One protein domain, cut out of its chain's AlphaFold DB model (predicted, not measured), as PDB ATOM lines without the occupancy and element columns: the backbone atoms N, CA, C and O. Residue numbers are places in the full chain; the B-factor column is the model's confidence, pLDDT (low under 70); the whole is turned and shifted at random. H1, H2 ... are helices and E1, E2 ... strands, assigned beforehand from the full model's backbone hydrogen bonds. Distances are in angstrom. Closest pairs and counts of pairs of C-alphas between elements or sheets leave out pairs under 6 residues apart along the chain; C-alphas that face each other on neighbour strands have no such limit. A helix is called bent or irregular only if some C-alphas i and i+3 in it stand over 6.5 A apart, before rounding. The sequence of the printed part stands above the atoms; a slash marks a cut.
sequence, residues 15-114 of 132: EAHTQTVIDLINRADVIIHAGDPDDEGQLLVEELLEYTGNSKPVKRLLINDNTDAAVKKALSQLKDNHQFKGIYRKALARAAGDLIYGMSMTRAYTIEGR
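AT A GLANCE: This is residues 15 to 114 of the 132 residues of the protein "DNA topoisomerase 3" of Arsenophonus nasoniae (son-killer infecting Nasonia vitripennis) (UniProt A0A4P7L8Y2). A small, loosely built head bears one long helical arm: the last stretch of H4, residues 96 to 114, sticks out from it. In the head two very short strands, E1 and E2, run side by side, with H2 next to them, H1 near H2, H3 set off on the side of the strands away from H2, and the early part of H4 crossing H2. The printed part has 100 residues with four named helices and two named strands, in the order H1, E1, H2, E2, H3, H4; the sheet E1, E2 is parallel and the class is mostly helix. The whole is loose, with a radius of gyration of the C-alphas of 17.9 A, and spans 59 by 29 by 23 A, a rod whose length comes from the arm.

IN THESE COORDINATES: H1, residues 15 to 27, begins with C-alpha 15 at (154.827, 105.496, 136.570) and is 18.5 A long. E1 is residues 31 to 33, 6.4 A. H2, residues 39 to 51, is 18.3 A long. E2 is residues 58 to 60, 6.9 A. H3, residues 68 to 76, is 12.7 A long and begins with C-alpha 68 at (125.521, 119.787, 139.026). H4, residues 81 to 114, is 47.7 A long and ends with C-alpha 114 at (182.654, 130.383, 128.639). It has a kink of 32 degrees near residue 88 and is irregular: C-alphas 83 and 86 are 7.0 A apart.

HOW THE PARTS SIT: E1 and E2 are parallel neighbours at 27 degrees; N of His 33 and O of Lys 59 are 2.9 A apart and N of Lys 59 and O of Ile 31 are 2.8 A apart, both within hydrogen-bond range. E1, H2 and E2 form a strand-helix-strand unit, two parallel neighbour strands with a helix between them in the chain, and its crossover is right-handed. The closest C-alphas of E1 and H2 are those of His 33 and Val 45, 7.5 A. Residues 59 to 60 of E2 pair antiparallel with residues 79 to 80, just before H4, and the closest C-alphas of E2 and H4 are those of Lys 59 and Asn 81, 5.0 A. H4 touches H2 with residues 87 to 92 alone, about perpendicular at 83 degrees; their closest C-alphas are those of Leu 43 and Tyr 88, 5.7 A. H1 is near H2, with 7 pairs of C-alphas within 10 A. H3 touches no helix. Every O i to N i+4 pair is within hydrogen-bond range in H1, H2 and H3, and 28 of 30 in H4.

THE WHOLE: The C-alphas of Ala 69 and Arg 114 are the two farthest apart, 60.4 A. Without residues 96 to 114, which stand free, the body spans 34 by 32 by 21 A. The printed part has no cut, and no link is long. The mean pLDDT of the printed part is 72.4; residues 35 to 41, 85, 88 to 89, 91 and 95 to 114 are under 70.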
ATOM      1  N   GLU A  15     154.945 106.740 137.342       72.62
ATOM      2  CA  GLU A  15     154.827 105.496 136.570       72.62
ATOM      3  C   GLU A  15     153.617 104.647 136.983       72.62
ATOM      4  O   GLU A  15     152.851 104.214 136.126       72.62
ATOM      5  N   ALA A  16     153.378 104.480 138.288       74.38
ATOM      6  CA  ALA A  16     152.232 103.718 138.794       74.38
ATOM      7  C   ALA A  16     150.883 104.353 138.412       74.38
ATOM      8  O   ALA A  16     149.913 103.652 138.104       74.38
ATOM      9  N   HIS A  17     150.822 105.689 138.403       74.06
ATOM     10  CA  HIS A  17     149.626 106.416 137.993       74.06
ATOM     11  C   HIS A  17     149.398 106.266 136.490       74.06
ATOM     12  O   HIS A  17     148.298 105.908 136.076       74.06
ATOM     13  N   THR A  18     150.453 106.449 135.692       74.94
ATOM     14  CA  THR A  18     150.408 106.221 134.247       74.94
ATOM     15  C   THR A  18     149.922 104.804 133.951       74.94
ATOM     16  O   THR A  18     148.938 104.659 133.239       74.94
ATOM     17  N   GLN A  19     150.495 103.772 134.575       77.94
ATOM     18  CA  GLN A  19     150.087 102.379 134.361       77.94
ATOM     19  C   GLN A  19     148.603 102.136 134.679       77.94
ATOM     20  O   GLN A  19     147.896 101.501 133.899       77.94
ATOM     21  N   THR A  20     148.102 102.705 135.777       83.00
ATOM     22  CA  THR A  20     146.680 102.602 136.143       83.00
ATOM     23  C   THR A  20     145.782 103.238 135.081       83.00
ATOM     24  O   THR A  20     144.749 102.675 134.716       83.00
ATOM     25  N   VAL A  21     146.175 104.403 134.562       80.62
ATOM     26  CA  VAL A  21     145.431 105.089 133.501       80.62
ATOM     27  C   VAL A  21     145.462 104.279 132.205       80.62
ATOM     28  O   VAL A  21     144.422 104.143 131.567       80.62
ATOM     29  N   ILE A  22     146.594 103.660 131.856       80.50
ATOM     30  CA  ILE A  22     146.709 102.755 130.700       80.50
ATOM     31  C   ILE A  22     145.729 101.579 130.832       80.50
ATOM     32  O   ILE A  22     144.978 101.288 129.901       80.50
ATOM     33  N   ASP A  23     145.667 100.939 132.001       83.88
ATOM     34  CA  ASP A  23     144.749  99.819 132.240       83.88
ATOM     35  C   ASP A  23     143.275 100.241 132.181       83.88
ATOM     36  O   ASP A  23     142.406  99.455 131.792       83.88
ATOM     37  N   LEU A  24     142.958 101.473 132.583       83.25
ATOM     38  CA  LEU A  24     141.612 102.037 132.455       83.25
ATOM     39  C   LEU A  24     141.275 102.356 130.994       83.25
ATOM     40  O   LEU A  24     140.192 101.999 130.534       83.25
ATOM     41  N   ILE A  25     142.213 102.941 130.245       82.50
ATOM     42  CA  ILE A  25     142.087 103.208 128.805       82.50
ATOM     43  C   ILE A  25     141.834 101.905 128.040       82.50
ATOM     44  O   ILE A  25     140.927 101.830 127.211       82.50
ATOM     45  N   ASN A  26     142.565 100.838 128.370       80.12
ATOM     46  CA  ASN A  26     142.408  99.529 127.735       80.12
ATOM     47  C   ASN A  26     141.055  98.868 128.026       80.12
ATOM     48  O   ASN A  26     140.537  98.156 127.165       80.12
ATOM     49  N   ARG A  27     140.438  99.149 129.177       83.88
ATOM     50  CA  ARG A  27     139.120  98.604 129.553       83.88
ATOM     51  C   ARG A  27     137.932  99.462 129.117       83.88
ATOM     52  O   ARG A  27     136.839  98.931 128.989       83.88
ATOM     53  N   ALA A  28     138.120 100.758 128.895       83.38
ATOM     54  CA  ALA A  28     137.037 101.672 128.529       83.38
ATOM     55  C   ALA A  28     136.594 101.494 127.067       83.38
ATOM     56  O   ALA A  28     137.444 101.356 126.201       83.38
ATOM     57  N   ASP A  29     135.300 101.565 126.755       81.25
ATOM     58  CA  ASP A  29     134.818 101.584 125.358       81.25
ATOM     59  C   ASP A  29     134.947 102.971 124.710       81.25
ATOM     60  O   ASP A  29     135.201 103.106 123.512       81.25
ATOM     61  N   VAL A  30     134.783 104.021 125.520       82.25
ATOM     62  CA  VAL A  30     134.865 105.428 125.115       82.25
ATOM     63  C   VAL A  30     135.674 106.182 126.159       82.25
ATOM     64  O   VAL A  30     135.451 106.023 127.359       82.25
ATOM     65  N   ILE A  31     136.585 107.036 125.705       84.19
ATOM     66  CA  ILE A  31     137.392 107.884 126.584       84.19
ATOM     67  C   ILE A  31     136.777 109.277 126.583       84.19
ATOM     68  O   ILE A  31     136.597 109.878 125.526       84.19
ATOM     69  N   ILE A  32     136.447 109.799 127.761       82.44
ATOM     70  CA  ILE A  32     135.970 111.174 127.925       82.44
ATOM     71  C   ILE A  32     137.017 111.923 128.736       82.44
ATOM     72  O   ILE A  32     137.207 111.631 129.915       82.44
ATOM     73  N   HIS A  33     137.695 112.887 128.116       80.81
ATOM     74  CA  HIS A  33     138.611 113.761 128.832       80.81
ATOM     75  C   HIS A  33     137.847 114.999 129.324       80.81
ATOM     76  O   HIS A  33     137.209 115.707 128.541       80.81
ATOM     77  N   ALA A  34     137.902 115.234 130.633       76.75
ATOM     78  CA  ALA A  34     137.329 116.396 131.319       76.75
ATOM     79  C   ALA A  34     138.427 117.384 131.747       76.75
ATOM     80  O   ALA A  34     138.347 117.999 132.804       76.75
ATOM     81  N   GLY A  35     139.504 117.448 130.960       67.62
ATOM     82  CA  GLY A  35     140.633 118.334 131.227       67.62
ATOM     83  C   GLY A  35     140.276 119.786 130.938       67.62
ATOM     84  O   GLY A  35     139.360 120.055 130.153       67.62
ATOM     85  N   ASP A  36     141.033 120.696 131.546       67.50
ATOM     86  CA  ASP A  36     140.853 122.136 131.396       67.50
ATOM     87  C   ASP A  36     140.799 122.577 129.921       67.50
ATOM     88  O   ASP A  36     141.324 121.895 129.027       67.50
ATOM     89  N   PRO A  37     140.135 123.710 129.621       65.50
ATOM     90  CA  PRO A  37     140.044 124.249 128.266       65.50
ATOM     91  C   PRO A  37     141.411 124.614 127.655       65.50
ATOM     92  O   PRO A  37     141.476 124.810 126.442       65.50
ATOM     93  N   ASP A  38     142.477 124.645 128.455       68.06
ATOM     94  CA  ASP A  38     143.819 125.065 128.061       68.06
ATOM     95  C   ASP A  38     144.511 124.121 127.059       68.06
ATOM     96  O   ASP A  38     144.277 122.907 127.011       68.06
ATOM     97  N   ASP A  39     145.414 124.703 126.262       66.56
ATOM     98  CA  ASP A  39     146.173 124.008 125.215       66.56
ATOM     99  C   ASP A  39     147.084 122.904 125.784       66.56
ATOM    100  O   ASP A  39     147.251 121.856 125.160       66.56
ATOM    101  N   GLU A  40     147.639 123.102 126.986       68.19
ATOM    102  CA  GLU A  40     148.498 122.115 127.657       68.19
ATOM    103  C   GLU A  40     147.718 120.877 128.110       68.19
ATOM    104  O   GLU A  40     148.189 119.752 127.943       68.19
ATOM    105  N   GLY A  41     146.497 121.062 128.627       68.31
ATOM    106  CA  GLY A  41     145.640 119.954 129.052       68.31
ATOM    107  C   GLY A  41     145.249 119.055 127.880       68.31
ATOM    108  O   GLY A  41     145.236 117.832 128.008       68.31
ATOM    109  N   GLN A  42     145.001 119.651 126.710       70.50
ATOM    110  CA  GLN A  42     144.774 118.908 125.470       70.50
ATOM    111  C   GLN A  42     146.040 118.168 125.011       70.50
ATOM    112  O   GLN A  42     145.947 117.018 124.582       70.50
ATOM    113  N   LEU A  43     147.205 118.817 125.091       71.44
ATOM    114  CA  LEU A  43     148.478 118.237 124.663       71.44
ATOM    115  C   LEU A  43     148.853 117.007 125.490       71.44
ATOM    116  O   LEU A  43     149.130 115.962 124.912       71.44
ATOM    117  N   LEU A  44     148.762 117.096 126.816       73.00
ATOM    118  CA  LEU A  44     149.085 115.990 127.723       73.00
ATOM    119  C   LEU A  44     148.187 114.764 127.513       73.00
ATOM    120  O   LEU A  44     148.662 113.629 127.534       73.00
ATOM    121  N   VAL A  45     146.883 114.983 127.323       75.94
ATOM    122  CA  VAL A  45     145.925 113.892 127.089       75.94
ATOM    123  C   VAL A  45     146.218 113.205 125.758       75.94
ATOM    124  O   VAL A  45     146.236 111.978 125.703       75.94
ATOM    125  N   GLU A  46     146.476 113.974 124.699       75.56
ATOM    126  CA  GLU A  46     146.789 113.410 123.385       75.56
ATOM    127  C   GLU A  46     148.136 112.669 123.397       75.56
ATOM    128  O   GLU A  46     148.209 111.564 122.877       75.56
ATOM    129  N   GLU A  47     149.169 113.198 124.064       75.50
ATOM    130  CA  GLU A  47     150.459 112.507 124.229       75.50
ATOM    131  C   GLU A  47     150.303 111.163 124.949       75.50
ATOM    132  O   GLU A  47     150.901 110.168 124.542       75.50
ATOM    133  N   LEU A  48     149.459 111.096 125.982       76.56
ATOM    134  CA  LEU A  48     149.168 109.842 126.676       76.56
ATOM    135  C   LEU A  48     148.419 108.848 125.772       76.56
ATOM    136  O   LEU A  48     148.682 107.644 125.803       76.56
ATOM    137  N   LEU A  49     147.486 109.336 124.955       76.50
ATOM    138  CA  LEU A  49     146.739 108.515 124.000       76.50
ATOM    139  C   LEU A  49     147.632 107.996 122.865       76.50
ATOM    140  O   LEU A  49     147.514 106.831 122.487       76.50
ATOM    141  N   GLU A  50     148.550 108.824 122.360       76.69
ATOM    142  CA  GLU A  50     149.563 108.416 121.383       76.69
ATOM    143  C   GLU A  50     150.544 107.408 121.991       76.69
ATOM    144  O   GLU A  50     150.811 106.375 121.377       76.69
ATOM    145  N   TYR A  51     151.008 107.641 123.224       73.25
ATOM    146  CA  TYR A  51     151.891 106.719 123.945       73.25
ATOM    147  C   TYR A  51     151.246 105.347 124.178       73.25
ATOM    148  O   TYR A  51     151.908 104.316 124.083       73.25
ATOM    149  N   THR A  52     149.939 105.318 124.449       73.88
ATOM    150  CA  THR A  52     149.178 104.070 124.630       73.88
ATOM    151  C   THR A  52     148.749 103.407 123.327       73.88
ATOM    152  O   THR A  52     148.257 102.281 123.360       73.88
ATOM    153  N   GLY A  53     148.923 104.073 122.181       73.25
ATOM    154  CA  GLY A  53     148.447 103.578 120.890       73.25
ATOM    155  C   GLY A  53     146.923 103.431 120.835       73.25
ATOM    156  O   GLY A  53     146.412 102.522 120.180       73.25
ATOM    157  N   ASN A  54     146.182 104.282 121.548       76.94
ATOM    158  CA  ASN A  54     144.738 104.138 121.683       76.94
ATOM    159  C   ASN A  54     144.003 104.364 120.346       76.94
ATOM    160  O   ASN A  54     144.084 105.434 119.747       76.94
ATOM    161  N   SER A  55     143.194 103.387 119.925       74.00
ATOM    162  CA  SER A  55     142.341 103.465 118.726       74.00
ATOM    163  C   SER A  55     140.871 103.790 119.027       74.00
ATOM    164  O   SER A  55     140.035 103.792 118.122       74.00
ATOM    165  N   LYS A  56     140.527 104.000 120.300       80.50
ATOM    166  CA  LYS A  56     139.144 104.153 120.770       80.50
ATOM    167  C   LYS A  56     138.632 105.581 120.594       80.50
ATOM    168  O   LYS A  56     139.439 106.513 120.620       80.50
ATOM    169  N   PRO A  57     137.307 105.786 120.464       81.06
ATOM    170  CA  PRO A  57     136.739 107.121 120.342       81.06
ATOM    171  C   PRO A  57     137.013 107.954 121.600       81.06
ATOM    172  O   PRO A  57     136.719 107.538 122.724       81.06
ATOM    173  N   VAL A  58     137.551 109.153 121.385       84.31
ATOM    174  CA  VAL A  58     137.869 110.123 122.436       84.31
ATOM    175  C   VAL A  58     136.930 111.316 122.313       84.31
ATOM    176  O   VAL A  58     136.781 111.904 121.240       84.31
ATOM    177  N   LYS A  59     136.298 111.690 123.422       84.44
ATOM    178  CA  LYS A  59     135.414 112.850 123.530       84.44
ATOM    179  C   LYS A  59     135.959 113.833 124.556       84.44
ATOM    180  O   LYS A  59     136.579 113.442 125.541       84.44
ATOM    181  N   ARG A  60     135.685 115.112 124.331       83.06
ATOM    182  CA  ARG A  60     136.025 116.209 125.233       83.06
ATOM    183  C   ARG A  60     134.776 116.696 125.953       83.06
ATOM    184  O   ARG A  60     133.757 116.996 125.321       83.06
ATOM    185  N   LEU A  61     134.883 116.789 127.272       83.38
ATOM    186  CA  LEU A  61     133.884 117.360 128.158       83.38
ATOM    187  C   LEU A  61     134.356 118.752 128.590       83.38
ATOM    188  O   LEU A  61     135.345 118.880 129.301       83.38
ATOM    189  N   LEU A  62     133.654 119.792 128.138       77.19
ATOM    190  CA  LEU A  62     133.947 121.179 128.505       77.19
ATOM    191  C   LEU A  62     133.031 121.593 129.656       77.19
ATOM    192  O   LEU A  62     131.866 121.926 129.435       77.19
ATOM    193  N   ILE A  63     133.552 121.546 130.879       76.38
ATOM    194  CA  ILE A  63     132.860 122.049 132.067       76.38
ATOM    195  C   ILE A  63     133.414 123.440 132.363       76.38
ATOM    196  O   ILE A  63     134.590 123.589 132.661       76.38
ATOM    197  N   ASN A  64     132.558 124.458 132.274       72.19
ATOM    198  CA  ASN A  64     132.926 125.825 132.660       72.19
ATOM    199  C   ASN A  64     132.638 126.110 134.143       72.19
ATOM    200  O   ASN A  64     133.111 127.107 134.675       72.19
ATOM    201  N   ASP A  65     131.816 125.276 134.787       74.31
ATOM    202  CA  ASP A  65     131.346 125.475 136.156       74.31
ATOM    203  C   ASP A  65     131.051 124.114 136.811       74.31
ATOM    204  O   ASP A  65     130.420 123.254 136.198       74.31
ATOM    205  N   ASN A  66     131.484 123.921 138.058       75.50
ATOM    206  CA  ASN A  66     131.333 122.672 138.813       75.50
ATOM    207  C   ASN A  66     129.928 122.486 139.420       75.50
ATOM    208  O   ASN A  66     129.725 121.628 140.282       75.50
ATOM    209  N   THR A  67     128.940 123.272 138.994       82.75
ATOM    210  CA  THR A  67     127.541 123.065 139.382       82.75
ATOM    211  C   THR A  67     126.961 121.797 138.742       82.75
ATOM    212  O   THR A  67     127.193 121.504 137.569       82.75
ATOM    213  N   ASP A  68     126.138 121.048 139.488       81.38
ATOM    214  CA  ASP A  68     125.521 119.787 139.026       81.38
ATOM    215  C   ASP A  68     124.753 119.952 137.696       81.38
ATOM    216  O   ASP A  68     124.807 119.103 136.801       81.38
ATOM    217  N   ALA A  69     124.098 121.104 137.520       82.44
ATOM    218  CA  ALA A  69     123.397 121.456 136.291       82.44
ATOM    219  C   ALA A  69     124.349 121.660 135.098       82.44
ATOM    220  O   ALA A  69     124.053 121.206 133.988       82.44
ATOM    221  N   ALA A  70     125.494 122.319 135.310       80.62
ATOM    222  CA  ALA A  70     126.490 122.546 134.268       80.62
ATOM    223  C   ALA A  70     127.176 121.238 133.855       80.62
ATOM    224  O   ALA A  70     127.333 120.998 132.658       80.62
ATOM    225  N   VAL A  71     127.479 120.351 134.807       80.75
ATOM    226  CA  VAL A  71     128.053 119.026 134.526       80.75
ATOM    227  C   VAL A  71     127.088 118.170 133.702       80.75
ATOM    228  O   VAL A  71     127.481 117.629 132.668       80.75
ATOM    229  N   LYS A  72     125.802 118.095 134.080       82.94
ATOM    230  CA  LYS A  72     124.786 117.348 133.309       82.94
ATOM    231  C   LYS A  72     124.612 117.889 131.892       82.94
ATOM    232  O   LYS A  72     124.488 117.113 130.944       82.94
ATOM    233  N   LYS A  73     124.635 119.215 131.732       83.38
ATOM    234  CA  LYS A  73     124.572 119.863 130.415       83.38
ATOM    235  C   LYS A  73     125.837 119.615 129.591       83.38
ATOM    236  O   LYS A  73     125.744 119.387 128.392       83.38
ATOM    237  N   ALA A  74     127.011 119.628 130.214       80.69
ATOM    238  CA  ALA A  74     128.264 119.327 129.534       80.69
ATOM    239  C   ALA A  74     128.300 117.863 129.066       80.69
ATOM    240  O   ALA A  74     128.708 117.589 127.940       80.69
ATOM    241  N   LEU A  75     127.797 116.928 129.884       81.31
ATOM    242  CA  LEU A  75     127.711 115.504 129.537       81.31
ATOM    243  C   LEU A  75     126.767 115.235 128.357       81.31
ATOM    244  O   LEU A  75     127.013 114.311 127.584       81.31
ATOM    245  N   SER A  76     125.716 116.039 128.179       81.94
ATOM    246  CA  SER A  76     124.863 115.951 126.985       81.94
ATOM    247  C   SER A  76     125.469 116.644 125.758       81.94
ATOM    248  O   SER A  76     125.088 116.333 124.631       81.94
ATOM    249  N   GLN A  77     126.442 117.538 125.955       82.62
ATOM    250  CA  GLN A  77     127.136 118.299 124.910       82.62
ATOM    251  C   GLN A  77     128.603 117.874 124.742       82.62
ATOM    252  O   GLN A  77     129.490 118.710 124.553       82.62
ATOM    253  N   LEU A  78     128.867 116.566 124.783       82.12
ATOM    254  CA  LEU A  78     130.197 116.020 124.512       82.12
ATOM    255  C   LEU A  78     130.646 116.374 123.092       82.12
ATOM    256  O   LEU A  78     129.937 116.105 122.119       82.12
ATOM    257  N   LYS A  79     131.849 116.935 122.971       81.31
ATOM    258  CA  LYS A  79     132.447 117.263 121.674       81.31
ATOM    259  C   LYS A  79     133.427 116.184 121.248       81.31
ATOM    260  O   LYS A  79     134.101 115.579 122.078       81.31
ATOM    261  N   ASP A  80     133.515 115.953 119.947       80.56
ATOM    262  CA  ASP A  80     134.492 115.018 119.402       80.56
ATOM    263  C   ASP A  80     135.901 115.616 119.490       80.56
ATOM    264  O   ASP A  80     136.127 116.760 119.077       80.56
ATOM    265  N   ASN A  81     136.852 114.844 120.023       75.56
ATOM    266  CA  ASN A  81     138.236 115.284 120.173       75.56
ATOM    267  C   ASN A  81     138.912 115.570 118.817       75.56
ATOM    268  O   ASN A  81     139.822 116.394 118.726       75.56
ATOM    269  N   HIS A  82     138.423 114.967 117.728       70.81
ATOM    270  CA  HIS A  82     138.928 115.187 116.376       70.81
ATOM    271  C   HIS A  82     138.869 116.662 115.949       70.81
ATOM    272  O   HIS A  82     139.737 117.129 115.212       70.81
ATOM    273  N   GLN A  83     137.892 117.428 116.451       71.12
ATOM    274  CA  GLN A  83     137.778 118.865 116.168       71.12
ATOM    275  C   GLN A  83     138.937 119.678 116.772       71.12
ATOM    276  O   GLN A  83     139.273 120.748 116.265       71.12
ATOM    277  N   PHE A  84     139.586 119.155 117.816       71.94
ATOM    278  CA  PHE A  84     140.651 119.825 118.568       71.94
ATOM    279  C   PHE A  84     142.062 119.399 118.137       71.94
ATOM    280  O   PHE A  84     143.038 120.039 118.531       71.94
ATOM    281  N   LYS A  85     142.196 118.413 117.233       69.88
ATOM    282  CA  LYS A  85     143.497 118.000 116.670       69.88
ATOM    283  C   LYS A  85     144.279 119.153 116.037       69.88
ATOM    284  O   LYS A  85     145.508 119.155 116.051       69.88
ATOM    285  N   GLY A  86     143.588 120.151 115.483       70.69
ATOM    286  CA  GLY A  86     144.234 121.348 114.938       70.69
ATOM    287  C   GLY A  86     144.952 122.187 116.001       70.69
ATOM    288  O   GLY A  86     146.028 122.717 115.733       70.69
ATOM    289  N   ILE A  87     144.383 122.277 117.206       70.88
ATOM    290  CA  ILE A  87     144.965 122.998 118.346       70.88
ATOM    291  C   ILE A  87     146.154 122.211 118.892       70.88
ATOM    292  O   ILE A  87     147.240 122.772 119.026       70.88
ATOM    293  N   TYR A  88     145.990 120.895 119.060       69.88
ATOM    294  CA  TYR A  88     147.078 119.994 119.444       69.88
ATOM    295  C   TYR A  88     148.306 120.143 118.534       69.88
ATOM    296  O   TYR A  88     149.410 120.391 119.008       69.88
ATOM    297  N   ARG A  89     148.118 120.099 117.207       68.00
ATOM    298  CA  ARG A  89     149.225 120.240 116.244       68.00
ATOM    299  C   ARG A  89     149.932 121.593 116.334       68.00
ATOM    300  O   ARG A  89     151.139 121.654 116.113       68.00
ATOM    301  N   LYS A  90     149.204 122.672 116.643       71.81
ATOM    302  CA  LYS A  90     149.800 124.000 116.863       71.81
ATOM    303  C   LYS A  90     150.631 124.025 118.144       71.81
ATOM    304  O   LYS A  90     151.763 124.504 118.105       71.81
ATOM    305  N   ALA A  91     150.091 123.492 119.239       69.38
ATOM    306  CA  ALA A  91     150.788 123.396 120.517       69.38
ATOM    307  C   ALA A  91     152.055 122.532 120.397       69.38
ATOM    308  O   ALA A  91     153.129 122.971 120.800       69.38
ATOM    309  N   LEU A  92     151.970 121.381 119.723       71.00
ATOM    310  CA  LEU A  92     153.110 120.501 119.457       71.00
ATOM    311  C   LEU A  92     154.192 121.197 118.618       71.00
ATOM    312  O   LEU A  92     155.373 121.126 118.944       71.00
ATOM    313  N   ALA A  93     153.804 121.908 117.554       70.50
ATOM    314  CA  ALA A  93     154.750 122.657 116.728       70.50
ATOM    315  C   ALA A  93     155.447 123.775 117.520       70.50
ATOM    316  O   ALA A  93     156.641 124.009 117.328       70.50
ATOM    317  N   ARG A  94     154.718 124.438 118.425       72.50
ATOM    318  CA  ARG A  94     155.274 125.448 119.328       72.50
ATOM    319  C   ARG A  94     156.248 124.827 120.325       72.50
ATOM    320  O   ARG A  94     157.373 125.300 120.406       72.50
ATOM    321  N   ALA A  95     155.863 123.746 120.999       66.81
ATOM    322  CA  ALA A  95     156.722 123.036 121.942       66.81
ATOM    323  C   ALA A  95     157.999 122.505 121.266       66.81
ATOM    324  O   ALA A  95     159.100 122.690 121.781       66.81
ATOM    325  N   ALA A  96     157.880 121.921 120.069       69.00
ATOM    326  CA  ALA A  96     159.025 121.473 119.278       69.00
ATOM    327  C   ALA A  96     159.919 122.644 118.838       69.00
ATOM    328  O   ALA A  96     161.144 122.543 118.895       69.00
ATOM    329  N   GLY A  97     159.318 123.765 118.428       69.06
ATOM    330  CA  GLY A  97     160.036 124.995 118.106       69.06
ATOM    331  C   GLY A  97     160.817 125.520 119.307       69.06
ATOM    332  O   GLY A  97     162.031 125.686 119.222       69.06
ATOM    333  N   ASP A  98     160.151 125.706 120.443       65.38
ATOM    334  CA  ASP A  98     160.760 126.190 121.682       65.38
ATOM    335  C   ASP A  98     161.859 125.245 122.180       65.38
ATOM    336  O   ASP A  98     162.884 125.708 122.671       65.38
ATOM    337  N   LEU A  99     161.721 123.933 121.983       62.84
ATOM    338  CA  LEU A  99     162.758 122.960 122.309       62.84
ATOM    339  C   LEU A  99     163.997 123.111 121.403       62.84
ATOM    340  O   LEU A  99     165.131 123.112 121.891       62.84
ATOM    341  N   ILE A 100     163.800 123.293 120.092       60.38
ATOM    342  CA  ILE A 100     164.886 123.506 119.117       60.38
ATOM    343  C   ILE A 100     165.589 124.847 119.366       60.38
ATOM    344  O   ILE A 100     166.823 124.909 119.411       60.38
ATOM    345  N   TYR A 101     164.826 125.923 119.557       57.25
ATOM    346  CA  TYR A 101     165.362 127.261 119.813       57.25
ATOM    347  C   TYR A 101     165.964 127.375 121.216       57.25
ATOM    348  O   TYR A 101     167.051 127.932 121.368       57.25
ATOM    349  N   GLY A 102     165.320 126.795 122.224       53.34
ATOM    350  CA  GLY A 102     165.766 126.765 123.613       53.34
ATOM    351  C   GLY A 102     167.086 126.022 123.777       53.34
ATOM    352  O   GLY A 102     168.041 126.598 124.294       53.34
ATOM    353  N   MET A 103     167.211 124.801 123.237       53.47
ATOM    354  CA  MET A 103     168.485 124.065 123.258       53.47
ATOM    355  C   MET A 103     169.599 124.802 122.503       53.47
ATOM    356  O   MET A 103     170.749 124.832 122.956       53.47
ATOM    357  N   SER A 104     169.270 125.433 121.371       53.94
ATOM    358  CA  SER A 104     170.234 126.210 120.585       53.94
ATOM    359  C   SER A 104     170.717 127.455 121.337       53.94
ATOM    360  O   SER A 104     171.918 127.737 121.352       53.94
ATOM    361  N   MET A 105     169.816 128.170 122.021       48.06
ATOM    362  CA  MET A 105     170.155 129.361 122.802       48.06
ATOM    363  C   MET A 105     170.921 129.029 124.084       48.06
ATOM    364  O   MET A 105     171.913 129.698 124.363       48.06
ATOM    365  N   THR A 106     170.560 127.981 124.835       51.16
ATOM    366  CA  THR A 106     171.320 127.572 126.034       51.16
ATOM    367  C   THR A 106     172.757 127.189 125.674       51.16
ATOM    368  O   THR A 106     173.704 127.543 126.384       51.16
ATOM    369  N   ARG A 107     172.956 126.524 124.528       49.50
ATOM    370  CA  ARG A 107     174.286 126.142 124.039       49.50
ATOM    371  C   ARG A 107     175.087 127.348 123.532       49.50
ATOM    372  O   ARG A 107     176.270 127.450 123.854       49.50
ATOM    373  N   ALA A 108     174.454 128.295 122.835       51.81
ATOM    374  CA  ALA A 108     175.086 129.552 122.423       51.81
ATOM    375  C   ALA A 108     175.483 130.425 123.629       51.81
ATOM    376  O   ALA A 108     176.612 130.912 123.691       51.81
ATOM    377  N   TYR A 109     174.609 130.541 124.634       47.34
ATOM    378  CA  TYR A 109     174.874 131.296 125.863       47.34
ATOM    379  C   TYR A 109     175.978 130.652 126.712       47.34
ATOM    380  O   TYR A 109     176.781 131.352 127.320       47.34
ATOM    381  N   THR A 110     176.086 129.318 126.709       52.53
ATOM    382  CA  THR A 110     177.181 128.606 127.389       52.53
ATOM    383  C   THR A 110     178.520 128.807 126.678       52.53
ATOM    384  O   THR A 110     179.544 128.952 127.341       52.53
ATOM    385  N   ILE A 111     178.548 128.837 125.342       53.56
ATOM    386  CA  ILE A 111     179.787 129.064 124.579       53.56
ATOM    387  C   ILE A 111     180.243 130.525 124.707       53.56
ATOM    388  O   ILE A 111     181.429 130.772 124.923       53.56
ATOM    389  N   GLU A 112     179.317 131.485 124.657       49.88
ATOM    390  CA  GLU A 112     179.632 132.908 124.834       49.88
ATOM    391  C   GLU A 112     179.962 133.246 126.303       49.88
ATOM    392  O   GLU A 112     180.898 133.997 126.582       49.88
ATOM    393  N   GLY A 113     179.280 132.609 127.260       48.16
ATOM    394  CA  GLY A 113     179.564 132.710 128.694       48.16
ATOM    395  C   GLY A 113     180.871 132.029 129.116       48.16
ATOM    396  O   GLY A 113     181.532 132.498 130.034       48.16
ATOM    397  N   ARG A 114     181.316 130.971 128.422       46.25
ATOM    398  CA  ARG A 114     182.654 130.383 128.639       46.25
ATOM    399  C   ARG A 114     183.780 131.225 128.042       46.25
ATOM    400  O   ARG A 114     184.897 131.154 128.543       46.25
TER     401      ARG A 114